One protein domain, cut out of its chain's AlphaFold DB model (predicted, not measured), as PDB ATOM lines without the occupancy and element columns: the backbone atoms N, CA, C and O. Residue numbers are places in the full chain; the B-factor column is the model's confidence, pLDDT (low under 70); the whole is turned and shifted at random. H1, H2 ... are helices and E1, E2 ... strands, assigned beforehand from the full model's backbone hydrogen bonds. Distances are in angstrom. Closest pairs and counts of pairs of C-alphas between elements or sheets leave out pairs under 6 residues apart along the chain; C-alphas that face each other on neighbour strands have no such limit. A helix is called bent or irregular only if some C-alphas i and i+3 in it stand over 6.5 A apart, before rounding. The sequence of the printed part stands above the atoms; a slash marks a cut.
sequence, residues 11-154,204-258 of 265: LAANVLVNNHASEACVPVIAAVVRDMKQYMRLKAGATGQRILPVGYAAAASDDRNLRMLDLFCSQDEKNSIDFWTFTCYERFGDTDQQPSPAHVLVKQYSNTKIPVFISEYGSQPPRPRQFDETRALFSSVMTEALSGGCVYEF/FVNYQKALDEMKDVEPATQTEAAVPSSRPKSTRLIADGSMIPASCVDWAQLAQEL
ATOM      1  N   LEU A  11      -7.922  36.218  28.415       96.75
ATOM      2  CA  LEU A  11      -7.821  34.833  28.866       96.75
ATOM      3  C   LEU A  11      -9.147  34.124  28.598       96.75
ATOM      4  O   LEU A  11     -10.191  34.595  29.044       96.75
ATOM      5  N   ALA A  12      -9.109  32.996  27.890       95.56
ATOM      6  CA  ALA A  12     -10.292  32.168  27.658       95.56
ATOM      7  C   ALA A  12     -10.763  31.468  28.946       95.56
ATOM      8  O   ALA A  12     -11.952  31.214  29.122       95.56
ATOM      9  N   ALA A  13      -9.831  31.164  29.850       94.06
ATOM     10  CA  ALA A  13     -10.106  30.615  31.172       94.06
ATOM     11  C   ALA A  13      -8.932  30.879  32.128       94.06
ATOM     12  O   ALA A  13      -7.795  31.086  31.694       94.06
ATOM     13  N   ASN A  14      -9.227  30.853  33.430       92.62
ATOM     14  CA  ASN A  14      -8.265  31.060  34.510       92.62
ATOM     15  C   ASN A  14      -8.372  29.938  35.545       92.62
ATOM     16  O   ASN A  14      -9.425  29.775  36.157       92.62
ATOM     17  N   VAL A  15      -7.296  29.165  35.727       88.88
ATOM     18  CA  VAL A  15      -7.147  28.114  36.757       88.88
ATOM     19  C   VAL A  15      -8.293  27.079  36.710       88.88
ATOM     20  O   VAL A  15      -8.617  26.426  37.702       88.88
ATOM     21  N   LEU A  16      -8.931  26.907  35.545       89.62
ATOM     22  CA  LEU A  16     -10.099  26.033  35.406       89.62
ATOM     23  C   LEU A  16      -9.691  24.558  35.441       89.62
ATOM     24  O   LEU A  16     -10.276  23.764  36.175       89.62
ATOM     25  N   VAL A  17      -8.652  24.202  34.681       87.38
ATOM     26  CA  VAL A  17      -8.053  22.867  34.719       87.38
ATOM     27  C   VAL A  17      -7.040  22.815  35.863       87.38
ATOM     28  O   VAL A  17      -5.873  23.168  35.692       87.38
ATOM     29  N   ASN A  18      -7.499  22.415  37.049       87.06
ATOM     30  CA  ASN A  18      -6.710  22.392  38.286       87.06
ATOM     31  C   ASN A  18      -6.657  21.015  38.974       87.06
ATOM     32  O   ASN A  18      -5.931  20.836  39.954       87.06
ATOM     33  N   ASN A  19      -7.333  20.005  38.427       84.25
ATOM     34  CA  ASN A  19      -7.269  18.596  38.834       84.25
ATOM     35  C   ASN A  19      -7.586  17.666  37.642       84.25
ATOM     36  O   ASN A  19      -8.001  18.133  36.584       84.25
ATOM     37  N   HIS A  20      -7.409  16.352  37.807       82.62
ATOM     38  CA  HIS A  20      -7.669  15.377  36.736       82.62
ATOM     39  C   HIS A  20      -9.123  15.413  36.231       82.62
ATOM     40  O   HIS A  20      -9.363  15.300  35.035       82.62
ATOM     41  N   ALA A  21     -10.111  15.603  37.111       85.81
ATOM     42  CA  ALA A  21     -11.517  15.652  36.699       85.81
ATOM     43  C   ALA A  21     -11.816  16.873  35.811       85.81
ATOM     44  O   ALA A  21     -12.582  16.773  34.856       85.81
ATOM     45  N   SER A  22     -11.168  18.010  36.079       86.88
ATOM     46  CA  SER A  22     -11.308  19.225  35.263       86.88
ATOM     47  C   SER A  22     -10.623  19.154  33.889       86.88
ATOM     48  O   SER A  22     -10.892  20.006  33.046       86.88
ATOM     49  N   GLU A  23      -9.787  18.143  33.609       84.94
ATOM     50  CA  GLU A  23      -9.194  17.956  32.269       84.94
ATOM     51  C   GLU A  23     -10.266  17.685  31.198       84.94
ATOM     52  O   GLU A  23     -10.090  18.050  30.036       84.94
ATOM     53  N   ALA A  24     -11.436  17.168  31.593       86.06
ATOM     54  CA  ALA A  24     -12.591  17.008  30.707       86.06
ATOM     55  C   ALA A  24     -13.107  18.339  30.117       86.06
ATOM     56  O   ALA A  24     -13.824  18.335  29.118       86.06
ATOM     57  N   CYS A  25     -12.738  19.489  30.694       88.75
ATOM     58  CA  CYS A  25     -13.107  20.807  30.176       88.75
ATOM     59  C   CYS A  25     -12.228  21.273  29.004       88.75
ATOM     60  O   CYS A  25     -12.594  22.239  28.333       88.75
ATOM     61  N   VAL A  26     -11.096  20.616  28.722       88.25
ATOM     62  CA  VAL A  26     -10.144  21.044  27.678       88.25
ATOM     63  C   VAL A  26     -10.798  21.211  26.294       88.25
ATOM     64  O   VAL A  26     -10.601  22.271  25.693       88.25
ATOM     65  N   PRO A  27     -11.629  20.274  25.784       88.38
ATOM     66  CA  PRO A  27     -12.301  20.449  24.493       88.38
ATOM     67  C   PRO A  27     -13.254  21.651  24.463       88.38
ATOM     68  O   PRO A  27     -13.382  22.317  23.438       88.38
ATOM     69  N   VAL A  28     -13.904  21.955  25.592       91.44
ATOM     70  CA  VAL A  28     -14.808  23.108  25.717       91.44
ATOM     71  C   VAL A  28     -14.012  24.412  25.704       91.44
ATOM     72  O   VAL A  28     -14.373  25.335  24.982       91.44
ATOM     73  N   ILE A  29     -12.894  24.480  26.432       92.75
ATOM     74  CA  ILE A  29     -12.006  25.654  26.424       92.75
ATOM     75  C   ILE A  29     -11.459  25.890  25.008       92.75
ATOM     76  O   ILE A  29     -11.462  27.022  24.536       92.75
ATOM     77  N   ALA A  30     -11.066  24.832  24.292       90.94
ATOM     78  CA  ALA A  30     -10.629  24.936  22.901       90.94
ATOM     79  C   ALA A  30     -11.734  25.466  21.962       90.94
ATOM     80  O   ALA A  30     -11.457  26.287  21.087       90.94
ATOM     81  N   ALA A  31     -12.995  25.057  22.162       91.88
ATOM     82  CA  ALA A  31     -14.133  25.614  21.426       91.88
ATOM     83  C   ALA A  31     -14.354  27.106  21.737       91.88
ATOM     84  O   ALA A  31     -14.622  27.884  20.825       91.88
ATOM     85  N   VAL A  32     -14.180  27.526  22.996       95.00
ATOM     86  CA  VAL A  32     -14.249  28.944  23.389       95.00
ATOM     87  C   VAL A  32     -13.141  29.751  22.712       95.00
ATOM     88  O   VAL A  32     -13.421  30.807  22.152       95.00
ATOM     89  N   VAL A  33     -11.902  29.247  22.691       95.25
ATOM     90  CA  VAL A  33     -10.779  29.893  21.987       95.25
ATOM     91  C   VAL A  33     -11.095  30.055  20.500       95.25
ATOM     92  O   VAL A  33     -10.963  31.159  19.966       95.25
ATOM     93  N   ARG A  34     -11.579  28.988  19.847       94.44
ATOM     94  CA  ARG A  34     -12.016  29.021  18.444       94.44
ATOM     95  C   ARG A  34     -13.033  30.124  18.195       94.44
ATOM     96  O   ARG A  34     -12.839  30.948  17.302       94.44
ATOM     97  N   ASP A  35     -14.097  30.143  18.990       96.00
ATOM     98  CA  ASP A  35     -15.229  31.041  18.790       96.00
ATOM     99  C   ASP A  35     -14.833  32.499  19.084       96.00
ATOM    100  O   ASP A  35     -15.157  33.400  18.310       96.00
ATOM    101  N   MET A  36     -14.024  32.746  20.121       95.94
ATOM    102  CA  MET A  36     -13.455  34.070  20.401       95.94
ATOM    103  C   MET A  36     -12.598  34.580  19.236       95.94
ATOM    104  O   MET A  36     -12.782  35.714  18.786       95.94
ATOM    105  N   LYS A  37     -11.683  33.752  18.713       95.44
ATOM    106  CA  LYS A  37     -10.819  34.129  17.583       95.44
ATOM    107  C   LYS A  37     -11.633  34.348  16.309       95.44
ATOM    108  O   LYS A  37     -11.352  35.288  15.565       95.44
ATOM    109  N   GLN A  38     -12.648  33.522  16.055       95.56
ATOM    110  CA  GLN A  38     -13.533  33.673  14.900       95.56
ATOM    111  C   GLN A  38     -14.327  34.981  14.963       95.56
ATOM    112  O   GLN A  38     -14.314  35.738  13.993       95.56
ATOM    113  N   TYR A  39     -14.921  35.301  16.114       95.56
ATOM    114  CA  TYR A  39     -15.598  36.579  16.328       95.56
ATOM    115  C   TYR A  39     -14.666  37.773  16.090       95.56
ATOM    116  O   TYR A  39     -15.007  38.695  15.349       95.56
ATOM    117  N   MET A  40     -13.464  37.748  16.678       95.50
ATOM    118  CA  MET A  40     -12.503  38.842  16.514       95.50
ATOM    119  C   MET A  40     -12.055  39.011  15.062       95.50
ATOM    120  O   MET A  40     -11.889  40.145  14.627       95.50
ATOM    121  N   ARG A  41     -11.895  37.918  14.302       94.88
ATOM    122  CA  ARG A  41     -11.576  37.966  12.865       94.88
ATOM    123  C   ARG A  41     -12.711  38.571  12.041       94.88
ATOM    124  O   ARG A  41     -12.430  39.395  11.179       94.88
ATOM    125  N   LEU A  42     -13.967  38.215  12.323       94.94
ATOM    126  CA  LEU A  42     -15.126  38.804  11.641       94.94
ATOM    127  C   LEU A  42     -15.233  40.307  11.921       94.94
ATOM    128  O   LEU A  42     -15.296  41.100  10.985       94.94
ATOM    129  N   LYS A  43     -15.154  40.717  13.195       93.81
ATOM    130  CA  LYS A  43     -15.123  42.144  13.561       93.81
ATOM    131  C   LYS A  43     -13.934  42.869  12.925       93.81
ATOM    132  O   LYS A  43     -14.104  43.982  12.449       93.81
ATOM    133  N   ALA A  44     -12.752  42.253  12.878       94.38
ATOM    134  CA  ALA A  44     -11.587  42.838  12.215       94.38
ATOM    135  C   ALA A  44     -11.804  43.031  10.707       94.38
ATOM    136  O   ALA A  44     -11.435  44.074  10.178       94.38
ATOM    137  N   GLY A  45     -12.418  42.057  10.030       93.81
ATOM    138  CA  GLY A  45     -12.753  42.156   8.609       93.81
ATOM    139  C   GLY A  45     -13.783  43.248   8.312       93.81
ATOM    140  O   GLY A  45     -13.620  43.973   7.338       93.81
ATOM    141  N   ALA A  46     -14.795  43.395   9.170       92.19
ATOM    142  CA  ALA A  46     -15.857  44.383   8.995       92.19
ATOM    143  C   ALA A  46     -15.399  45.812   9.342       92.19
ATOM    144  O   ALA A  46     -15.564  46.729   8.547       92.19
ATOM    145  N   THR A  47     -14.803  46.020  10.521       91.06
ATOM    146  CA  THR A  47     -14.545  47.369  11.065       91.06
ATOM    147  C   THR A  47     -13.064  47.752  11.113       91.06
ATOM    148  O   THR A  47     -12.719  48.840  11.571       91.06
ATOM    149  N   GLY A  48     -12.153  46.855  10.727       90.50
ATOM    150  CA  GLY A  48     -10.713  47.050  10.929       90.50
ATOM    151  C   GLY A  48     -10.277  46.950  12.398       90.50
ATOM    152  O   GLY A  48      -9.165  47.353  12.747       90.50
ATOM    153  N   GLN A  49     -11.135  46.434  13.289       92.50
ATOM    154  CA  GLN A  49     -10.810  46.285  14.706       92.50
ATOM    155  C   GLN A  49      -9.588  45.378  14.917       92.50
ATOM    156  O   GLN A  49      -9.485  44.290  14.355       92.50
ATOM    157  N   ARG A  50      -8.684  45.779  15.817       95.12
ATOM    158  CA  ARG A  50      -7.542  44.947  16.218       95.12
ATOM    159  C   ARG A  50      -7.999  43.622  16.842       95.12
ATOM    160  O   ARG A  50      -8.840  43.607  17.742       95.12
ATOM    161  N   ILE A  51      -7.359  42.531  16.426       95.69
ATOM    162  CA  ILE A  51      -7.510  41.202  17.027       95.69
ATOM    163  C   ILE A  51      -6.645  41.132  18.289       95.69
ATOM    164  O   ILE A  51      -5.451  41.439  18.252       95.69
ATOM    165  N   LEU A  52      -7.256  40.768  19.417       97.19
ATOM    166  CA  LEU A  52      -6.535  40.525  20.664       97.19
ATOM    167  C   LEU A  52      -6.045  39.074  20.691       97.19
ATOM    168  O   LEU A  52      -6.817  38.191  20.318       97.19
ATOM    169  N   PRO A  53      -4.818  38.810  21.165       96.69
ATOM    170  CA  PRO A  53      -4.388  37.442  21.392       96.69
ATOM    171  C   PRO A  53      -5.224  36.809  22.515       96.69
ATOM    172  O   PRO A  53      -5.599  37.483  23.487       96.69
ATOM    173  N   VAL A  54      -5.519  35.518  22.374       97.25
ATOM    174  CA  VAL A  54      -6.307  34.725  23.325       97.25
ATOM    175  C   VAL A  54      -5.399  33.724  24.027       97.25
ATOM    176  O   VAL A  54      -4.830  32.846  23.386       97.25
ATOM    177  N   GLY A  55      -5.272  33.834  25.344       96.44
ATOM    178  CA  GLY A  55      -4.438  32.950  26.152       96.44
ATOM    179  C   GLY A  55      -5.216  32.101  27.147       96.44
ATOM    180  O   GLY A  55      -6.444  32.163  27.245       96.44
ATOM    181  N   TYR A  56      -4.472  31.319  27.922       95.50
ATOM    182  CA  TYR A  56      -4.985  30.516  29.030       95.50
ATOM    183  C   TYR A  56      -4.097  30.697  30.260       95.50
ATOM    184  O   TYR A  56      -2.874  30.711  30.124       95.50
ATOM    185  N   ALA A  57      -4.714  30.802  31.440       94.50
ATOM    186  CA  ALA A  57      -4.007  30.912  32.711       94.50
ATOM    187  C   ALA A  57      -4.132  29.625  33.532       94.50
ATOM    188  O   ALA A  57      -5.230  29.195  33.888       94.50
ATOM    189  N   ALA A  58      -2.997  28.999  33.829       92.06
ATOM    190  CA  ALA A  58      -2.908  27.713  34.507       92.06
ATOM    191  C   ALA A  58      -2.589  27.831  36.007       92.06
ATOM    192  O   ALA A  58      -2.006  28.807  36.473       92.06
ATOM    193  N   ALA A  59      -2.972  26.804  36.769       80.75
ATOM    194  CA  ALA A  59      -3.012  26.853  38.228       80.75
ATOM    195  C   ALA A  59      -1.647  26.790  38.927       80.75
ATOM    196  O   ALA A  59      -1.491  27.444  39.946       80.75
ATOM    197  N   ALA A  60      -0.683  26.011  38.433       76.25
ATOM    198  CA  ALA A  60       0.644  25.863  39.047       76.25
ATOM    199  C   ALA A  60       1.634  25.267  38.044       76.25
ATOM    200  O   ALA A  60       1.207  24.499  37.193       76.25
ATOM    201  N   SER A  61       2.933  25.553  38.151       63.19
ATOM    202  CA  SER A  61       4.007  25.015  37.295       63.19
ATOM    203  C   SER A  61       4.325  23.528  37.522       63.19
ATOM    204  O   SER A  61       5.464  23.159  37.785       63.19
ATOM    205  N   ASP A  62       3.333  22.646  37.407       71.31
ATOM    206  CA  ASP A  62       3.539  21.197  37.487       71.31
ATOM    207  C   ASP A  62       3.622  20.529  36.100       71.31
ATOM    208  O   ASP A  62       3.366  21.133  35.055       71.31
ATOM    209  N   ASP A  63       3.961  19.238  36.069       69.44
ATOM    210  CA  ASP A  63       4.066  18.461  34.824       69.44
ATOM    211  C   ASP A  63       2.752  18.381  34.027       69.44
ATOM    212  O   ASP A  63       2.755  18.049  32.835       69.44
ATOM    213  N   ARG A  64       1.602  18.666  34.651       76.19
ATOM    214  CA  ARG A  64       0.323  18.735  33.941       76.19
ATOM    215  C   ARG A  64       0.240  20.009  33.109       76.19
ATOM    216  O   ARG A  64      -0.312  19.927  32.015       76.19
ATOM    217  N   ASN A  65       0.823  21.131  33.535       80.12
ATOM    218  CA  ASN A  65       0.820  22.354  32.726       80.12
ATOM    219  C   ASN A  65       1.450  22.150  31.356       80.12
ATOM    220  O   ASN A  65       0.902  22.628  30.370       80.12
ATOM    221  N   LEU A  66       2.548  21.400  31.269       81.62
ATOM    222  CA  LEU A  66       3.165  21.102  29.978       81.62
ATOM    223  C   LEU A  66       2.258  20.269  29.079       81.62
ATOM    224  O   LEU A  66       2.141  20.556  27.890       81.62
ATOM    225  N   ARG A  67       1.575  19.268  29.647       82.44
ATOM    226  CA  ARG A  67       0.589  18.486  28.893       82.44
ATOM    227  C   ARG A  67      -0.567  19.362  28.426       82.44
ATOM    228  O   ARG A  67      -0.998  19.222  27.289       82.44
ATOM    229  N   MET A  68      -1.061  20.258  29.277       85.44
ATOM    230  CA  MET A  68      -2.145  21.177  28.924       85.44
ATOM    231  C   MET A  68      -1.713  22.155  27.838       85.44
ATOM    232  O   MET A  68      -2.421  22.307  26.849       85.44
ATOM    233  N   LEU A  69      -0.530  22.748  27.974       88.44
ATOM    234  CA  LEU A  69       0.056  23.615  26.965       88.44
ATOM    235  C   LEU A  69       0.159  22.905  25.611       88.44
ATOM    236  O   LEU A  69      -0.273  23.455  24.599       88.44
ATOM    237  N   ASP A  70       0.652  21.665  25.594       84.00
ATOM    238  CA  ASP A  70       0.721  20.862  24.373       84.00
ATOM    239  C   ASP A  70      -0.672  20.623  23.773       84.00
ATOM    240  O   ASP A  70      -0.827  20.699  22.558       84.00
ATOM    241  N   LEU A  71      -1.709  20.380  24.579       81.88
ATOM    242  CA  LEU A  71      -3.082  20.192  24.082       81.88
ATOM    243  C   LEU A  71      -3.708  21.468  23.541       81.88
ATOM    244  O   LEU A  71      -4.456  21.398  22.569       81.88
ATOM    245  N   PHE A  72      -3.411  22.615  24.147       87.25
ATOM    246  CA  PHE A  72      -3.888  23.906  23.666       87.25
ATOM    247  C   PHE A  72      -3.071  24.442  22.481       87.25
ATOM    248  O   PHE A  72      -3.545  25.349  21.809       87.25
ATOM    249  N   CYS A  73      -1.883  23.891  22.193       84.00
ATOM    250  CA  CYS A  73      -1.042  24.290  21.053       84.00
ATOM    251  C   CYS A  73      -1.041  23.298  19.878       84.00
ATOM    252  O   CYS A  73      -0.674  23.667  18.765       84.00
ATOM    253  N   SER A  74      -1.365  22.021  20.105       68.62
ATOM    254  CA  SER A  74      -1.274  20.960  19.084       68.62
ATOM    255  C   SER A  74      -2.510  20.833  18.195       68.62
ATOM    256  O   SER A  74      -2.562  19.939  17.348       68.62
ATOM    257  N   GLN A  75      -3.492  21.713  18.370       64.44
ATOM    258  CA  GLN A  75      -4.719  21.721  17.586       64.44
ATOM    259  C   GLN A  75      -4.576  22.584  16.326       64.44
ATOM    260  O   GLN A  75      -3.561  23.250  16.115       64.44
ATOM    261  N   ASP A  76      -5.612  22.559  15.482       75.81
ATOM    262  CA  ASP A  76      -5.794  23.537  14.404       75.81
ATOM    263  C   ASP A  76      -5.518  24.955  14.940       75.81
ATOM    264  O   ASP A  76      -5.942  25.302  16.045       75.81
ATOM    265  N   GLU A  77      -4.821  25.782  14.162       78.75
ATOM    266  CA  GLU A  77      -4.459  27.167  14.495       78.75
ATOM    267  C   GLU A  77      -5.672  27.998  14.956       78.75
ATOM    268  O   GLU A  77      -5.561  28.942  15.745       78.75
ATOM    269  N   LYS A  78      -6.864  27.624  14.477       83.38
ATOM    270  CA  LYS A  78      -8.140  28.218  14.883       83.38
ATOM    271  C   LYS A  78      -8.481  27.975  16.352       83.38
ATOM    272  O   LYS A  78      -9.042  28.870  16.966       83.38
ATOM    273  N   ASN A  79      -8.144  26.809  16.893       84.12
ATOM    274  CA  ASN A  79      -8.479  26.399  18.261       84.12
ATOM    275  C   ASN A  79      -7.302  26.596  19.224       84.12
ATOM    276  O   ASN A  79      -7.481  26.529  20.439       84.12
ATOM    277  N   SER A  80      -6.105  26.822  18.682       90.56
ATOM    278  CA  SER A  80      -4.898  27.012  19.474       90.56
ATOM    279  C   SER A  80      -4.846  28.394  20.123       90.56
ATOM    280  O   SER A  80      -5.225  29.406  19.521       90.56
ATOM    281  N   ILE A  81      -4.363  28.425  21.362       94.94
ATOM    282  CA  ILE A  81      -4.113  29.661  22.114       94.94
ATOM    283  C   ILE A  81      -2.904  30.417  21.550       94.94
ATOM    284  O   ILE A  81      -2.012  29.827  20.943       94.94
ATOM    285  N   ASP A  82      -2.868  31.724  21.789       95.62
ATOM    286  CA  ASP A  82      -1.825  32.628  21.303       95.62
ATOM    287  C   ASP A  82      -0.738  32.906  22.358       95.62
ATOM    288  O   ASP A  82       0.370  33.292  22.000       95.62
ATOM    289  N   PHE A  83      -1.026  32.718  23.654       96.12
ATOM    290  CA  PHE A  83      -0.044  32.805  24.745       96.12
ATOM    291  C   PHE A  83      -0.445  31.938  25.946       96.12
ATOM    292  O   PHE A  83      -1.627  31.657  26.166       96.12
ATOM    293  N   TRP A  84       0.542  31.532  26.741       95.25
ATOM    294  CA  TRP A  84       0.351  30.734  27.953       95.25
ATOM    295  C   TRP A  84       0.730  31.529  29.192       95.25
ATOM    296  O   TRP A  84       1.763  32.198  29.220       95.25
ATOM    297  N   THR A  85      -0.066  31.409  30.247       95.56
ATOM    298  CA  THR A  85       0.312  31.927  31.556       95.56
ATOM    299  C   THR A  85       0.062  30.904  32.638       95.56
ATOM    300  O   THR A  85      -0.735  29.980  32.485       95.56
ATOM    301  N   PHE A  86       0.752  31.055  33.756       93.56
ATOM    302  CA  PHE A  86       0.550  30.209  34.922       93.56
ATOM    303  C   PHE A  86       0.861  30.978  36.198       93.56
ATOM    304  O   PHE A  86       1.625  31.945  36.172       93.56
ATOM    305  N   THR A  87       0.275  30.552  37.314       91.88
ATOM    306  CA  THR A  87       0.692  31.045  38.631       91.88
ATOM    307  C   THR A  87       1.926  30.281  39.113       91.88
ATOM    308  O   THR A  87       2.048  29.072  38.886       91.88
ATOM    309  N   CYS A  88       2.861  30.983  39.748       89.44
ATOM    310  CA  CYS A  88       4.080  30.411  40.305       89.44
ATOM    311  C   CYS A  88       4.422  31.097  41.626       89.44
ATOM    312  O   CYS A  88       4.819  32.259  41.659       89.44
ATOM    313  N   TYR A  89       4.297  30.355  42.724       87.50
ATOM    314  CA  TYR A  89       4.633  30.828  44.071       87.50
ATOM    315  C   TYR A  89       5.871  30.127  44.646       87.50
ATOM    316  O   TYR A  89       6.103  30.168  45.854       87.50
ATOM    317  N   GLU A  90       6.655  29.472  43.787       82.00
ATOM    318  CA  GLU A  90       7.924  28.856  44.167       82.00
ATOM    319  C   GLU A  90       8.953  29.927  44.547       82.00
ATOM    320  O   GLU A  90       8.963  31.036  44.008       82.00
ATOM    321  N   ARG A  91       9.817  29.604  45.514       73.56
ATOM    322  CA  ARG A  91      10.899  30.493  45.951       73.56
ATOM    323  C   ARG A  91      12.148  30.182  45.142       73.56
ATOM    324  O   ARG A  91      12.566  29.033  45.092       73.56
ATOM    325  N   PHE A  92      12.759  31.212  44.569       70.75
ATOM    326  CA  PHE A  92      13.944  31.083  43.712       70.75
ATOM    327  C   PHE A  92      15.261  31.429  44.433       70.75
ATOM    328  O   PHE A  92      16.285  31.582  43.775       70.75
ATOM    329  N   GLY A  93      15.241  31.569  45.766       59.28
ATOM    330  CA  GLY A  93      16.434  31.865  46.573       59.28
ATOM    331  C   GLY A  93      17.415  30.687  46.658       59.28
ATOM    332  O   GLY A  93      17.030  29.566  46.337       59.28
ATOM    333  N   ASP A  94      18.649  30.963  47.107       51.28
ATOM    334  CA  ASP A  94      19.797  30.041  47.223       51.28
ATOM    335  C   ASP A  94      19.454  28.725  47.934       51.28
ATOM    336  O   ASP A  94      19.696  28.519  49.125       51.28
ATOM    337  N   THR A  95      18.871  27.794  47.198       49.41
ATOM    338  CA  THR A  95      18.832  26.401  47.592       49.41
ATOM    339  C   THR A  95      20.029  25.738  46.934       49.41
ATOM    340  O   THR A  95      20.095  25.705  45.706       49.41
ATOM    341  N   ASP A  96      20.900  25.101  47.720       53.19
ATOM    342  CA  ASP A  96      21.930  24.147  47.255       53.19
ATOM    343  C   ASP A  96      21.334  22.928  46.499       53.19
ATOM    344  O   ASP A  96      21.998  21.919  46.257       53.19
ATOM    345  N   GLN A  97      20.049  22.984  46.143       51.75
ATOM    346  CA  GLN A  97      19.326  21.981  45.390       51.75
ATOM    347  C   GLN A  97      19.556  22.192  43.896       51.75
ATOM    348  O   GLN A  97      19.170  23.200  43.306       51.75
ATOM    349  N   GLN A  98      20.180  21.195  43.278       54.09
ATOM    350  CA  GLN A  98      20.246  21.057  41.832       54.09
ATOM    351  C   GLN A  98      19.136  20.104  41.359       54.09
ATOM    352  O   GLN A  98      19.056  18.987  41.880       54.09
ATOM    353  N   PRO A  99      18.320  20.485  40.355       59.25
ATOM    354  CA  PRO A  99      18.275  21.788  39.676       59.25
ATOM    355  C   PRO A  99      17.472  22.845  40.457       59.25
ATOM    356  O   PRO A  99      16.469  22.518  41.090       59.25
ATOM    357  N   SER A 100      17.868  24.119  40.345       73.00
ATOM    358  CA  SER A 100      17.085  25.232  40.897       73.00
ATOM    359  C   SER A 100      15.712  25.343  40.203       73.00
ATOM    360  O   SER A 100      15.595  24.996  39.020       73.00
ATOM    361  N   PRO A 101      14.674  25.872  40.878       75.38
ATOM    362  CA  PRO A 101      13.348  26.082  40.285       75.38
ATOM    363  C   PRO A 101      13.367  26.855  38.956       75.38
ATOM    364  O   PRO A 101      12.650  26.515  38.016       75.38
ATOM    365  N   ALA A 102      14.257  27.846  38.822       79.06
ATOM    366  CA  ALA A 102      14.435  28.602  37.581       79.06
ATOM    367  C   ALA A 102      14.879  27.700  36.418       79.06
ATOM    368  O   ALA A 102      14.298  27.752  35.335       79.06
ATOM    369  N   HIS A 103      15.859  26.818  36.641       81.44
ATOM    370  CA  HIS A 103      16.320  25.888  35.607       81.44
ATOM    371  C   HIS A 103      15.240  24.891  35.186       81.44
ATOM    372  O   HIS A 103      15.185  24.512  34.014       81.44
ATOM    373  N   VAL A 104      14.379  24.474  36.118       82.62
ATOM    374  CA  VAL A 104      13.229  23.625  35.794       82.62
ATOM    375  C   VAL A 104      12.287  24.368  34.853       82.62
ATOM    376  O   VAL A 104      11.998  23.845  33.776       82.62
ATOM    377  N   LEU A 105      11.883  25.597  35.187       85.62
ATOM    378  CA  LEU A 105      10.987  26.392  34.342       85.62
ATOM    379  C   LEU A 105      11.579  26.661  32.956       85.62
ATOM    380  O   LEU A 105      10.902  26.437  31.953       85.62
ATOM    381  N   VAL A 106      12.850  27.059  32.875       86.69
ATOM    382  CA  VAL A 106      13.528  27.274  31.588       86.69
ATOM    383  C   VAL A 106      13.497  25.993  30.762       86.69
ATOM    384  O   VAL A 106      12.940  25.972  29.670       86.69
ATOM    385  N   LYS A 107      13.944  24.862  31.315       86.19
ATOM    386  CA  LYS A 107      13.906  23.571  30.609       86.19
ATOM    387  C   LYS A 107      12.492  23.174  30.163       86.19
ATOM    388  O   LYS A 107      12.322  22.525  29.125       86.19
ATOM    389  N   GLN A 108      11.478  23.507  30.955       85.50
ATOM    390  CA  GLN A 108      10.089  23.209  30.640       85.50
ATOM    391  C   GLN A 108       9.570  24.061  29.470       85.50
ATOM    392  O   GLN A 108       8.888  23.499  28.604       85.50
ATOM    393  N   TYR A 109       9.914  25.350  29.411       89.56
ATOM    394  CA  TYR A 109       9.304  26.315  28.490       89.56
ATOM    395  C   TYR A 109      10.210  26.798  27.337       89.56
ATOM    396  O   TYR A 109       9.680  27.292  26.356       89.56
ATOM    397  N   SER A 110      11.527  26.562  27.329       87.25
ATOM    398  CA  SER A 110      12.426  27.031  26.245       87.25
ATOM    399  C   SER A 110      12.046  26.563  24.832       87.25
ATOM    400  O   SER A 110      12.457  27.168  23.852       87.25
ATOM    401  N   ASN A 111      11.281  25.475  24.704       83.88
ATOM    402  CA  ASN A 111      10.874  24.919  23.406       83.88
ATOM    403  C   ASN A 111       9.437  25.290  23.002       83.88
ATOM    404  O   ASN A 111       8.886  24.702  22.066       83.88
ATOM    405  N   THR A 112       8.784  26.202  23.725       85.00
ATOM    406  CA  THR A 112       7.413  26.608  23.407       85.00
ATOM    407  C   THR A 112       7.382  27.582  22.242       85.00
ATOM    408  O   THR A 112       8.222  28.464  22.131       85.00
ATOM    409  N   LYS A 113       6.378  27.436  21.372       86.75
ATOM    410  CA  LYS A 113       6.217  28.271  20.170       86.75
ATOM    411  C   LYS A 113       5.379  29.531  20.388       86.75
ATOM    412  O   LYS A 113       5.227  30.319  19.462       86.75
ATOM    413  N   ILE A 114       4.798  29.677  21.573       92.56
ATOM    414  CA  ILE A 114       3.984  30.827  21.960       92.56
ATOM    415  C   ILE A 114       4.621  31.511  23.171       92.56
ATOM    416  O   ILE A 114       5.305  30.829  23.937       92.56
ATOM    417  N   PRO A 115       4.400  32.822  23.371       95.25
ATOM    418  CA  PRO A 115       4.873  33.522  24.557       95.25
ATOM    419  C   PRO A 115       4.345  32.880  25.839       95.25
ATOM    420  O   PRO A 115       3.168  32.511  25.925       95.25
ATOM    421  N   VAL A 116       5.216  32.788  26.841       94.56
ATOM    422  CA  VAL A 116       4.893  32.244  28.159       94.56
ATOM    423  C   VAL A 116       5.268  33.255  29.229       94.56
ATOM    424  O   VAL A 116       6.397  33.724  29.238       94.56
ATOM    425  N   PHE A 117       4.371  33.581  30.156       94.94
ATOM    426  CA  PHE A 117       4.703  34.457  31.285       94.94
ATOM    427  C   PHE A 117       3.978  34.051  32.565       94.94
ATOM    428  O   PHE A 117       2.981  33.331  32.541       94.94
ATOM    429  N   ILE A 118       4.479  34.508  33.706       94.25
ATOM    430  CA  ILE A 118       3.897  34.167  35.005       94.25
ATOM    431  C   ILE A 118       2.759  35.148  35.306       94.25
ATOM    432  O   ILE A 118       3.006  36.331  35.527       94.25
ATOM    433  N   SER A 119       1.506  34.692  35.306       94.81
ATOM    434  CA  SER A 119       0.360  35.580  35.551       94.81
ATOM    435  C   SER A 119       0.249  36.023  37.005       94.81
ATOM    436  O   SER A 119      -0.294  37.090  37.259       94.81
ATOM    437  N   GLU A 120       0.757  35.225  37.944       93.38
ATOM    438  CA  GLU A 120       0.769  35.549  39.372       93.38
ATOM    439  C   GLU A 120       2.020  34.954  40.027       93.38
ATOM    440  O   GLU A 120       2.258  33.750  39.920       93.38
ATOM    441  N   TYR A 121       2.809  35.783  40.709       92.69
ATOM    442  CA  TYR A 121       3.916  35.344  41.565       92.69
ATOM    443  C   TYR A 121       4.024  36.182  42.839       92.69
ATOM    444  O   TYR A 121       3.390  37.226  42.960       92.69
ATOM    445  N   GLY A 122       4.852  35.757  43.794       89.12
ATOM    446  CA  GLY A 122       5.122  36.527  45.012       89.12
ATOM    447  C   GLY A 122       4.968  35.670  46.256       89.12
ATOM    448  O   GLY A 122       4.004  35.840  46.999       89.12
ATOM    449  N   SER A 123       5.886  34.728  46.450       84.38
ATOM    450  CA  SER A 123       5.856  33.702  47.500       84.38
ATOM    451  C   SER A 123       5.663  34.269  48.923       84.38
ATOM    452  O   SER A 123       6.068  35.389  49.228       84.38
ATOM    453  N   GLN A 124       5.036  33.502  49.822       73.19
ATOM    454  CA  GLN A 124       4.812  33.866  51.236       73.19
ATOM    455  C   GLN A 124       5.574  32.906  52.171       73.19
ATOM    456  O   GLN A 124       5.836  31.771  51.778       73.19
ATOM    457  N   PRO A 125       5.658  33.228  53.476       68.50
ATOM    458  CA  PRO A 125       6.775  33.866  54.213       68.50
ATOM    459  C   PRO A 125       8.208  33.353  53.919       68.50
ATOM    460  O   PRO A 125       8.386  32.287  53.326       68.50
ATOM    461  N   PRO A 126       9.263  34.081  54.369       74.31
ATOM    462  CA  PRO A 126       9.301  35.167  55.353       74.31
ATOM    463  C   PRO A 126       8.805  36.508  54.813       74.31
ATOM    464  O   PRO A 126       8.877  36.786  53.619       74.31
ATOM    465  N   ARG A 127       8.291  37.327  55.736       78.31
ATOM    466  CA  ARG A 127       7.949  38.732  55.511       78.31
ATOM    467  C   ARG A 127       8.976  39.638  56.198       78.31
ATOM    468  O   ARG A 127       9.473  39.238  57.253       78.31
ATOM    469  N   PRO A 128       9.243  40.837  55.658       86.00
ATOM    470  CA  PRO A 128       8.752  41.352  54.372       86.00
ATOM    471  C   PRO A 128       9.319  40.545  53.190       86.00
ATOM    472  O   PRO A 128      10.429  40.006  53.267       86.00
ATOM    473  N   ARG A 129       8.548  40.420  52.105       89.44
ATOM    474  CA  ARG A 129       8.986  39.689  50.905       89.44
ATOM    475  C   ARG A 129      10.187  40.401  50.290       89.44
ATOM    476  O   ARG A 129      10.184  41.624  50.164       89.44
ATOM    477  N   GLN A 130      11.203  39.628  49.913       90.06
ATOM    478  CA  GLN A 130      12.432  40.147  49.295       90.06
ATOM    479  C   GLN A 130      12.377  40.158  47.764       90.06
ATOM    480  O   GLN A 130      13.185  40.843  47.141       90.06
ATOM    481  N   PHE A 131      11.409  39.448  47.167       91.31
ATOM    482  CA  PHE A 131      11.202  39.351  45.718       91.31
ATOM    483  C   PHE A 131      12.421  38.812  44.952       91.31
ATOM    484  O   PHE A 131      12.745  39.277  43.861       91.31
ATOM    485  N   ASP A 132      13.089  37.795  45.500       88.88
ATOM    486  CA  ASP A 132      14.176  37.086  44.804       88.88
ATOM    487  C   ASP A 132      13.672  36.417  43.520       88.88
ATOM    488  O   ASP A 132      14.380  36.336  42.522       88.88
ATOM    489  N   GLU A 133      12.400  36.023  43.507       88.38
ATOM    490  CA  GLU A 133      11.695  35.564  42.319       88.38
ATOM    491  C   GLU A 133      11.618  36.625  41.211       88.38
ATOM    492  O   GLU A 133      11.690  36.269  40.039       88.38
ATOM    493  N   THR A 134      11.545  37.920  41.545       92.25
ATOM    494  CA  THR A 134      11.604  39.012  40.559       92.25
ATOM    495  C   THR A 134      12.995  39.093  39.938       92.25
ATOM    496  O   THR A 134      13.108  39.183  38.717       92.25
ATOM    497  N   ARG A 135      14.057  38.984  40.750       91.12
ATOM    498  CA  ARG A 135      15.444  38.944  40.253       91.12
ATOM    499  C   ARG A 135      15.668  37.751  39.331       91.12
ATOM    500  O   ARG A 135      16.227  37.895  38.248       91.12
ATOM    501  N   ALA A 136      15.186  36.577  39.737       89.69
ATOM    502  CA  ALA A 136      15.271  35.375  38.925       89.69
ATOM    503  C   ALA A 136      14.510  35.546  37.605       89.69
ATOM    504  O   ALA A 136      15.078  35.288  36.549       89.69
ATOM    505  N   LEU A 137      13.265  36.028  37.643       90.94
ATOM    506  CA  LEU A 137      12.392  36.170  36.474       90.94
ATOM    507  C   LEU A 137      12.980  37.063  35.377       90.94
ATOM    508  O   LEU A 137      12.817  36.756  34.199       90.94
ATOM    509  N   PHE A 138      13.665  38.138  35.763       91.25
ATOM    510  CA  PHE A 138      14.300  39.070  34.827       91.25
ATOM    511  C   PHE A 138      15.784  38.768  34.575       91.25
ATOM    512  O   PHE A 138      16.457  39.531  33.891       91.25
ATOM    513  N   SER A 139      16.318  37.668  35.116       89.75
ATOM    514  CA  SER A 139      17.673  37.220  34.789       89.75
ATOM    515  C   SER A 139      17.757  36.761  33.332       89.75
ATOM    516  O   SER A 139      16.782  36.243  32.782       89.75
ATOM    517  N   SER A 140      18.946  36.868  32.730       86.00
ATOM    518  CA  SER A 140      19.190  36.419  31.352       86.00
ATOM    519  C   SER A 140      18.683  34.991  31.112       86.00
ATOM    520  O   SER A 140      17.944  34.758  30.161       86.00
ATOM    521  N   VAL A 141      18.952  34.074  32.047       85.88
ATOM    522  CA  VAL A 141      18.529  32.664  31.997       85.88
ATOM    523  C   VAL A 141      17.008  32.504  31.893       85.88
ATOM    524  O   VAL A 141      16.526  31.741  31.063       85.88
ATOM    525  N   MET A 142      16.227  33.209  32.716       88.00
ATOM    526  CA  MET A 142      14.761  33.081  32.688       88.00
ATOM    527  C   MET A 142      14.145  33.785  31.479       88.00
ATOM    528  O   MET A 142      13.168  33.282  30.918       88.00
ATOM    529  N   THR A 143      14.734  34.898  31.035       90.50
ATOM    530  CA  THR A 143      14.257  35.645  29.859       90.50
ATOM    531  C   THR A 143      14.433  34.894  28.533       90.50
ATOM    532  O   THR A 143      13.764  35.231  27.560       90.50
ATOM    533  N   GLU A 144      15.252  33.832  28.489       86.94
ATOM    534  CA  GLU A 144      15.320  32.919  27.332       86.94
ATOM    535  C   GLU A 144      14.016  32.139  27.112       86.94
ATOM    536  O   GLU A 144      13.703  31.768  25.982       86.94
ATOM    537  N   ALA A 145      13.263  31.863  28.181       88.75
ATOM    538  CA  ALA A 145      12.072  31.015  28.133       88.75
ATOM    539  C   ALA A 145      10.772  31.755  28.471       88.75
ATOM    540  O   ALA A 145       9.709  31.373  27.982       88.75
ATOM    541  N   LEU A 146      10.833  32.787  29.319       92.31
ATOM    542  CA  LEU A 146       9.661  33.486  29.841       92.31
ATOM    543  C   LEU A 146       9.666  34.972  29.472       92.31
ATOM    544  O   LEU A 146      10.681  35.655  29.512       92.31
ATOM    545  N   SER A 147       8.480  35.500  29.191       94.56
ATOM    546  CA  SER A 147       8.207  36.896  28.838       94.56
ATOM    547  C   SER A 147       7.869  37.770  30.059       94.56
ATOM    548  O   SER A 147       7.103  38.725  29.946       94.56
ATOM    549  N   GLY A 148       8.407  37.441  31.239       93.69
ATOM    550  CA  GLY A 148       8.175  38.169  32.493       93.69
ATOM    551  C   GLY A 148       6.984  37.652  33.311       93.69
ATOM    552  O   GLY A 148       6.668  36.460  33.294       93.69
ATOM    553  N   GLY A 149       6.338  38.540  34.076       94.31
ATOM    554  CA  GLY A 149       5.200  38.167  34.917       94.31
ATOM    555  C   GLY A 149       4.636  39.276  35.805       94.31
ATOM    556  O   GLY A 149       5.169  40.386  35.854       94.31
ATOM    557  N   CYS A 150       3.555  38.966  36.522       95.38
ATOM    558  CA  CYS A 150       2.827  39.909  37.371       95.38
ATOM    559  C   CYS A 150       2.873  39.502  38.850       95.38
ATOM    560  O   CYS A 150       2.503  38.388  39.222       95.38
ATOM    561  N   VAL A 151       3.301  40.433  39.704       94.94
ATOM    562  CA  VAL A 151       3.310  40.230  41.155       94.94
ATOM    563  C   VAL A 151       1.881  40.237  41.708       94.94
ATOM    564  O   VAL A 151       1.078  41.122  41.405       94.94
ATOM    565  N   TYR A 152       1.566  39.250  42.539       93.25
ATOM    566  CA  TYR A 152       0.306  39.111  43.250       93.25
ATOM    567  C   TYR A 152       0.475  39.639  44.689       93.25
ATOM    568  O   TYR A 152       1.318  39.159  45.450       93.25
ATOM    569  N   GLU A 153      -0.258  40.656  45.129       91.81
ATOM    570  CA  GLU A 153      -1.183  41.521  44.380       91.81
ATOM    571  C   GLU A 153      -1.019  42.975  44.835       91.81
ATOM    572  O   GLU A 153      -0.291  43.261  45.784       91.81
ATOM    573  N   PHE A 154      -1.683  43.926  44.175       92.31
ATOM    574  CA  PHE A 154      -1.511  45.335  44.527       92.31
ATOM    575  C   PHE A 154      -2.163  45.680  45.874       92.31
ATOM    576  O   PHE A 154      -1.481  46.162  46.776       92.31
ATOM    577  N   PHE A 204       6.138  46.630  48.949       94.19
ATOM    578  CA  PHE A 204       6.151  47.493  47.762       94.19
ATOM    579  C   PHE A 204       7.550  48.057  47.497       94.19
ATOM    580  O   PHE A 204       8.005  48.056  46.356       94.19
ATOM    581  N   VAL A 205       8.246  48.495  48.549       95.00
ATOM    582  CA  VAL A 205       9.607  49.045  48.441       95.00
ATOM    583  C   VAL A 205      10.604  47.960  48.048       95.00
ATOM    584  O   VAL A 205      11.431  48.183  47.166       95.00
ATOM    585  N   ASN A 206      10.496  46.765  48.632       94.06
ATOM    586  CA  ASN A 206      11.359  45.639  48.274       94.06
ATOM    587  C   ASN A 206      11.134  45.188  46.828       94.06
ATOM    588  O   ASN A 206      12.100  44.896  46.125       94.06
ATOM    589  N   TYR A 207       9.884  45.188  46.361       94.38
ATOM    590  CA  TYR A 207       9.562  44.901  44.967       94.38
ATOM    591  C   TYR A 207      10.153  45.950  44.016       94.38
ATOM    592  O   TYR A 207      10.779  45.588  43.021       94.38
ATOM    593  N   GLN A 208      10.021  47.244  44.337       95.88
ATOM    594  CA  GLN A 208      10.648  48.315  43.553       95.88
ATOM    595  C   GLN A 208      12.166  48.153  43.489       95.88
ATOM    596  O   GLN A 208      12.738  48.239  42.408       95.88
ATOM    597  N   LYS A 209      12.808  47.845  44.621       96.00
ATOM    598  CA  LYS A 209      14.248  47.590  44.680       96.00
ATOM    599  C   LYS A 209      14.654  46.395  43.809       96.00
ATOM    600  O   LYS A 209      15.616  46.502  43.057       96.00
ATOM    601  N   ALA A 210      13.918  45.285  43.874       93.50
ATOM    602  CA  ALA A 210      14.191  44.110  43.046       93.50
ATOM    603  C   ALA A 210      14.036  44.407  41.545       93.50
ATOM    604  O   ALA A 210      14.822  43.910  40.748       93.50
ATOM    605  N   LEU A 211      13.063  45.235  41.148       94.50
ATOM    606  CA  LEU A 211      12.943  45.698  39.761       94.50
ATOM    607  C   LEU A 211      14.092  46.626  39.360       94.50
ATOM    608  O   LEU A 211      14.619  46.492  38.261       94.50
ATOM    609  N   ASP A 212      14.468  47.563  40.232       96.00
ATOM    610  CA  ASP A 212      15.544  48.521  39.978       96.00
ATOM    611  C   ASP A 212      16.886  47.820  39.738       96.00
ATOM    612  O   ASP A 212      17.610  48.198  38.823       96.00
ATOM    613  N   GLU A 213      17.177  46.761  40.494       93.75
ATOM    614  CA  GLU A 213      18.379  45.929  40.326       93.75
ATOM    615  C   GLU A 213      18.438  45.204  38.971       93.75
ATOM    616  O   GLU A 213      19.523  44.857  38.511       93.75
ATOM    617  N   MET A 214      17.292  45.001  38.313       92.19
ATOM    618  CA  MET A 214      17.195  44.284  37.038       92.19
ATOM    619  C   MET A 214      17.072  45.209  35.821       92.19
ATOM    620  O   MET A 214      17.031  44.719  34.697       92.19
ATOM    621  N   LYS A 215      17.022  46.537  36.007       90.00
ATOM    622  CA  LYS A 215      16.822  47.508  34.911       90.00
ATOM    623  C   LYS A 215      17.912  47.476  33.845       90.00
ATOM    624  O   LYS A 215      17.607  47.678  32.675       90.00
ATOM    625  N   ASP A 216      19.148  47.236  34.270       88.88
ATOM    626  CA  ASP A 216      20.330  47.228  33.402       88.88
ATOM    627  C   ASP A 216      20.738  45.803  32.985       88.88
ATOM    628  O   ASP A 216      21.771  45.603  32.345       88.88
ATOM    629  N   VAL A 217      19.954  44.788  33.370       85.50
ATOM    630  CA  VAL A 217      20.189  43.404  32.956       85.50
ATOM    631  C   VAL A 217      19.588  43.216  31.572       85.50
ATOM    632  O   VAL A 217      18.371  43.208  31.400       85.50
ATOM    633  N   GLU A 218      20.456  43.052  30.577       81.19
ATOM    634  CA  GLU A 218      20.022  42.764  29.216       81.19
ATOM    635  C   GLU A 218      19.299  41.407  29.169       81.19
ATOM    636  O   GLU A 218      19.868  40.390  29.597       81.19
ATOM    637  N   PRO A 219      18.058  41.355  28.649       73.81
ATOM    638  CA  PRO A 219      17.388  40.090  28.417       73.81
ATOM    639  C   PRO A 219      18.184  39.281  27.395       73.81
ATOM    640  O   PRO A 219      18.840  39.831  26.505       73.81
ATOM    641  N   ALA A 220      18.119  37.955  27.498       72.62
ATOM    642  CA  ALA A 220      18.745  37.106  26.501       72.62
ATOM    643  C   ALA A 220      18.189  37.449  25.110       72.62
ATOM    644  O   ALA A 220      16.978  37.441  24.874       72.62
ATOM    645  N   THR A 221      19.080  37.781  24.175       56.94
ATOM    646  CA  THR A 221      18.704  37.973  22.777       56.94
ATOM    647  C   THR A 221      18.227  36.620  22.273       56.94
ATOM    648  O   THR A 221      19.012  35.671  22.262       56.94
ATOM    649  N   GLN A 222      16.953  36.511  21.882       49.47
ATOM    650  CA  GLN A 222      16.431  35.302  21.250       49.47
ATOM    651  C   GLN A 222      17.293  35.000  20.022       49.47
ATOM    652  O   GLN A 222      17.139  35.609  18.965       49.47
ATOM    653  N   THR A 223      18.251  34.091  20.165       39.41
ATOM    654  CA  THR A 223      18.912  33.502  19.013       39.41
ATOM    655  C   THR A 223      17.925  32.467  18.502       39.41
ATOM    656  O   THR A 223      17.514  31.591  19.262       39.41
ATOM    657  N   GLU A 224      17.509  32.570  17.238       38.19
ATOM    658  CA  GLU A 224      16.762  31.526  16.527       38.19
ATOM    659  C   GLU A 224      17.628  30.255  16.399       38.19
ATOM    660  O   GLU A 224      18.057  29.860  15.321       38.19
ATOM    661  N   ALA A 225      17.942  29.600  17.510       34.47
ATOM    662  CA  ALA A 225      18.527  28.279  17.520       34.47
ATOM    663  C   ALA A 225      17.391  27.305  17.818       34.47
ATOM    664  O   ALA A 225      17.033  27.060  18.967       34.47
ATOM    665  N   ALA A 226      16.802  26.760  16.754       37.56
ATOM    666  CA  ALA A 226      15.912  25.617  16.852       37.56
ATOM    667  C   ALA A 226      16.684  24.435  17.464       37.56
ATOM    668  O   ALA A 226      17.353  23.678  16.759       37.56
ATOM    669  N   VAL A 227      16.606  24.272  18.785       37.84
ATOM    670  CA  VAL A 227      17.047  23.047  19.450       37.84
ATOM    671  C   VAL A 227      16.026  21.960  19.087       37.84
ATOM    672  O   VAL A 227      14.825  22.149  19.299       37.84
ATOM    673  N   PRO A 228      16.442  20.831  18.484       35.12
ATOM    674  CA  PRO A 228      15.506  19.816  18.023       35.12
ATOM    675  C   PRO A 228      14.715  19.235  19.202       35.12
ATOM    676  O   PRO A 228      15.282  18.797  20.204       35.12
ATOM    677  N   SER A 229      13.384  19.228  19.078       41.97
ATOM    678  CA  SER A 229      12.493  18.748  20.131       41.97
ATOM    679  C   SER A 229      12.673  17.243  20.349       41.97
ATOM    680  O   SER A 229      12.337  16.445  19.474       41.97
ATOM    681  N   SER A 230      13.114  16.842  21.538       42.22
ATOM    682  CA  SER A 230      13.018  15.452  22.006       42.22
ATOM    683  C   SER A 230      11.713  15.170  22.763       42.22
ATOM    684  O   SER A 230      11.482  14.038  23.187       42.22
ATOM    685  N   ARG A 231      10.847  16.181  22.953       51.72
ATOM    686  CA  ARG A 231       9.611  16.034  23.731       51.72
ATOM    687  C   ARG A 231       8.559  15.262  22.920       51.72
ATOM    688  O   ARG A 231       8.156  15.734  21.854       51.72
ATOM    689  N   PRO A 232       8.079  14.101  23.401       44.12
ATOM    690  CA  PRO A 232       6.972  13.411  22.758       44.12
ATOM    691  C   PRO A 232       5.723  14.288  22.857       44.12
ATOM    692  O   PRO A 232       5.317  14.668  23.954       44.12
ATOM    693  N   LYS A 233       5.115  14.612  21.711       48.41
ATOM    694  CA  LYS A 233       3.821  15.303  21.664       48.41
ATOM    695  C   LYS A 233       2.822  14.490  22.484       48.41
ATOM    696  O   LYS A 233       2.610  13.314  22.189       48.41
ATOM    697  N   SER A 234       2.214  15.095  23.501       47.12
ATOM    698  CA  SER A 234       1.168  14.441  24.286       47.12
ATOM    699  C   SER A 234      -0.115  14.318  23.454       47.12
ATOM    700  O   SER A 234      -1.054  15.089  23.605       47.12
ATOM    701  N   THR A 235      -0.174  13.321  22.572       45.62
ATOM    702  CA  THR A 235      -1.381  12.932  21.819       45.62
ATOM    703  C   THR A 235      -2.390  12.152  22.670       45.62
ATOM    704  O   THR A 235      -3.485  11.845  22.206       45.62
ATOM    705  N   ARG A 236      -2.047  11.822  23.925       42.19
ATOM    706  CA  ARG A 236      -2.796  10.863  24.755       42.19
ATOM    707  C   ARG A 236      -4.202  11.300  25.166       42.19
ATOM    708  O   ARG A 236      -5.020  10.420  25.380       42.19
ATOM    709  N   LEU A 237      -4.518  12.593  25.240       44.94
ATOM    710  CA  LEU A 237      -5.871  13.028  25.630       44.94
ATOM    711  C   LEU A 237      -6.875  13.054  24.465       44.94
ATOM    712  O   LEU A 237      -8.072  13.068  24.707       44.94
ATOM    713  N   ILE A 238      -6.418  12.944  23.209       48.12
ATOM    714  CA  ILE A 238      -7.311  12.688  22.057       48.12
ATOM    715  C   ILE A 238      -7.447  11.172  21.793       48.12
ATOM    716  O   ILE A 238      -8.197  10.747  20.922       48.12
ATOM    717  N   ALA A 239      -6.774  10.320  22.577       43.22
ATOM    718  CA  ALA A 239      -6.942   8.870  22.471       43.22
ATOM    719  C   ALA A 239      -8.296   8.370  23.025       43.22
ATOM    720  O   ALA A 239      -8.642   7.221  22.768       43.22
ATOM    721  N   ASP A 240      -9.062   9.216  23.731       46.47
ATOM    722  CA  ASP A 240     -10.377   8.877  24.311       46.47
ATOM    723  C   ASP A 240     -11.577   9.420  23.498       46.47
ATOM    724  O   ASP A 240     -12.719   9.405  23.944       46.47
ATOM    725  N   GLY A 241     -11.350   9.943  22.286       49.47
ATOM    726  CA  GLY A 241     -12.447  10.338  21.387       49.47
ATOM    727  C   GLY A 241     -13.230  11.597  21.792       49.47
ATOM    728  O   GLY A 241     -14.246  11.907  21.169       49.47
ATOM    729  N   SER A 242     -12.773  12.366  22.785       61.97
ATOM    730  CA  SER A 242     -13.384  13.644  23.166       61.97
ATOM    731  C   SER A 242     -13.194  14.700  22.066       61.97
ATOM    732  O   SER A 242     -12.116  15.275  21.908       61.97
ATOM    733  N   MET A 243     -14.253  14.937  21.286       75.81
ATOM    734  CA  MET A 243     -14.294  15.926  20.206       75.81
ATOM    735  C   MET A 243     -14.491  17.346  20.749       75.81
ATOM    736  O   MET A 243     -15.244  17.563  21.698       75.81
ATOM    737  N   ILE A 244     -13.858  18.331  20.104       84.25
ATOM    738  CA  ILE A 244     -14.142  19.753  20.340       84.25
ATOM    739  C   ILE A 244     -15.601  20.011  19.937       84.25
ATOM    740  O   ILE A 244     -15.951  19.732  18.785       84.25
ATOM    741  N   PRO A 245     -16.453  20.540  20.833       89.25
ATOM    742  CA  PRO A 245     -17.844  20.815  20.502       89.25
ATOM    743  C   PRO A 245     -17.982  21.755  19.297       89.25
ATOM    744  O   PRO A 245     -17.199  22.697  19.116       89.25
ATOM    745  N   ALA A 246     -19.005  21.520  18.476       90.06
ATOM    746  CA  ALA A 246     -19.404  22.473  17.446       90.06
ATOM    747  C   ALA A 246     -19.789  23.813  18.090       90.06
ATOM    748  O   ALA A 246     -20.208  23.862  19.248       90.06
ATOM    749  N   SER A 247     -19.610  24.905  17.351       91.50
ATOM    750  CA  SER A 247     -20.041  26.214  17.839       91.50
ATOM    751  C   SER A 247     -21.562  26.257  17.925       91.50
ATOM    752  O   SER A 247     -22.245  25.714  17.056       91.50
ATOM    753  N   CYS A 248     -22.087  26.908  18.960       91.75
ATOM    754  CA  CYS A 248     -23.509  27.226  19.067       91.75
ATOM    755  C   CYS A 248     -23.873  28.563  18.398       91.75
ATOM    756  O   CYS A 248     -25.042  28.939  18.399       91.75
ATOM    757  N   VAL A 249     -22.887  29.285  17.858       94.25
ATOM    758  CA  VAL A 249     -23.076  30.583  17.206       94.25
ATOM    759  C   VAL A 249     -23.447  30.377  15.739       94.25
ATOM    760  O   VAL A 249     -22.753  29.658  15.014       94.25
ATOM    761  N   ASP A 250     -24.505  31.052  15.280       95.62
ATOM    762  CA  ASP A 250     -24.785  31.188  13.850       95.62
ATOM    763  C   ASP A 250     -23.816  32.207  13.237       95.62
ATOM    764  O   ASP A 250     -24.044  33.418  13.212       95.62
ATOM    765  N   TRP A 251     -22.672  31.700  12.781       95.44
ATOM    766  CA  TRP A 251     -21.616  32.527  12.207       95.44
ATOM    767  C   TRP A 251     -22.012  33.205  10.897       95.44
ATOM    768  O   TRP A 251     -21.441  34.245  10.575       95.44
ATOM    769  N   ALA A 252     -22.950  32.627  10.142       94.38
ATOM    770  CA  ALA A 252     -23.404  33.207   8.885       94.38
ATOM    771  C   ALA A 252     -24.289  34.423   9.158       94.38
ATOM    772  O   ALA A 252     -24.057  35.485   8.580       94.38
ATOM    773  N   GLN A 253     -25.235  34.287  10.089       95.25
ATOM    774  CA  GLN A 253     -26.062  35.403  10.535       95.25
ATOM    775  C   GLN A 253     -25.202  36.520  11.142       95.25
ATOM    776  O   GLN A 253     -25.332  37.676  10.752       95.25
ATOM    777  N   LEU A 254     -24.272  36.178  12.039       94.44
ATOM    778  CA  LEU A 254     -23.423  37.179  12.687       94.44
ATOM    779  C   LEU A 254     -22.554  37.951  11.685       94.44
ATOM    780  O   LEU A 254     -22.358  39.151  11.843       94.44
ATOM    781  N   ALA A 255     -22.025  37.287  10.653       93.50
ATOM    782  CA  ALA A 255     -21.265  37.972   9.611       93.50
ATOM    783  C   ALA A 255     -22.127  39.012   8.872       93.50
ATOM    784  O   ALA A 255     -21.680  40.142   8.694       93.50
ATOM    785  N   GLN A 256     -23.372  38.666   8.526       93.00
ATOM    786  CA  GLN A 256     -24.309  39.590   7.874       93.00
ATOM    787  C   GLN A 256     -24.650  40.791   8.763       93.00
ATOM    788  O   GLN A 256     -24.670  41.925   8.289       93.00
ATOM    789  N   GLU A 257     -24.886  40.560  10.055       92.94
ATOM    790  CA  GLU A 257     -25.170  41.630  11.020       92.94
ATOM    791  C   GLU A 257     -23.994  42.610  11.145       92.94
ATOM    792  O   GLU A 257     -24.197  43.823  11.183       92.94
ATOM    793  N   LEU A 258     -22.759  42.099  11.157       91.31
ATOM    794  CA  LEU A 258     -21.554  42.926  11.233       91.31
ATOM    795  C   LEU A 258     -21.299  43.737   9.962       91.31
ATOM    796  O   LEU A 258     -20.823  44.867  10.052       91.31
TER     797      LEU A 258
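This is residues 11 to 154 and 204 to 258 of the 265 residues of a protein of Zymoseptoria tritici ST99CH_3D7 (UniProt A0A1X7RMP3). A curled wall of five parallel strands has H1 and H2 over one face; H3, H4 and H5 cluster near the E4 and E5 end of the sheet, where H4 only grazes it, and H6 packs on H4. The long H1 runs on past the sheet to H7 at the opposite end from H6, and residues 214 to 250 make a wide loop from H6 to H7. The printed part has 199 residues, with seven named helices and five named strands in the order E1 H1 E2 H2 E3 H3 E4 H4 H5 E5 H6 H7; the sheet's order is E1 E2 E3 E4 E5, and the class is mixed, with 99 residues, under half, in named elements. The whole is compact, with a radius of gyration of the C-alphas of 19.1 A and spans of 58 by 40 by 36 A.

Find C-alpha 11 at (-7.821, 34.833, 28.866), where E1, residues 11 to 14, begins. H1, residues 21 to 47, runs 40.9 A; it is irregular, with C-alphas 24 and 27 7.1 A apart, and has a kink of 31 degrees near residue 28. Next come E2, 54 to 58, H2, 63 to 73 and 15.8 A long, E3, 83 to 88 and 16.3 A, H3, 101 to 109, E4, 116 to 121, H4, 132 to 137, H5, 140 to 143, and E5, 149 to 151. Past the cut, H6, 204 to 213, spans 14.4 A, and H7, 251 to 258, ends at C-alpha 258 at (-21.554, 42.926, 11.233).

Look for N 12 and O 55, 2.9 A, between E1 and E2; N 58 and O 85, 2.8 A, between E2 and E3; N 88 and O 120, 2.8 A, between E3 and E4; and N 150 and O 118, 2.9 A, between E4 and E5. Four strand-helix-strand units, parallel neighbour strands joined through helices, have right-handed crossovers: E1 H1 E2, E2 H2 E3, E3 H3 E4, and E4 H4 H5 E5. H1 and H2 are on the same face of the strongly twisted sheet, two layers, one of helices and one of strands; H2's height over the sheet is 10.0 A. H1 and H2 only just touch, with 3 pairs of C-alphas within 8 A, the closest Ala 30 and Phe 72, 6.9 A. H4 only grazes the sheet with residues 133 to 137, and touches H6, closest C-alphas Arg 135 and Ala 210, 6.0 A, at a steep tilt of 48 degrees. H3 touches H5, closest C-alphas Val 106 and Met 142, 6.0 A. H1 touches H7 with residues 42 to 46 alone, closest C-alphas Ala 46 and Leu 258, 6.3 A. Every O i to N i+4 pair is within hydrogen-bond range in H3, H4, H6 and H7, against 19 of 23 in H1 and 6 of 7 in H2; H5 is too short for one.

The C-alphas of Asp 96 and Gln 256, the two farthest apart, are 62.7 A apart. Residues 155 to 203 are not printed, and C-alphas 154 and 204 across the cut are 8.6 A apart. The links E3 to H3 and H6 to H7 are long. The mean pLDDT of the printed part is 82.6; among the 34 residues under 70 are 93 to 99 and 221 to 242.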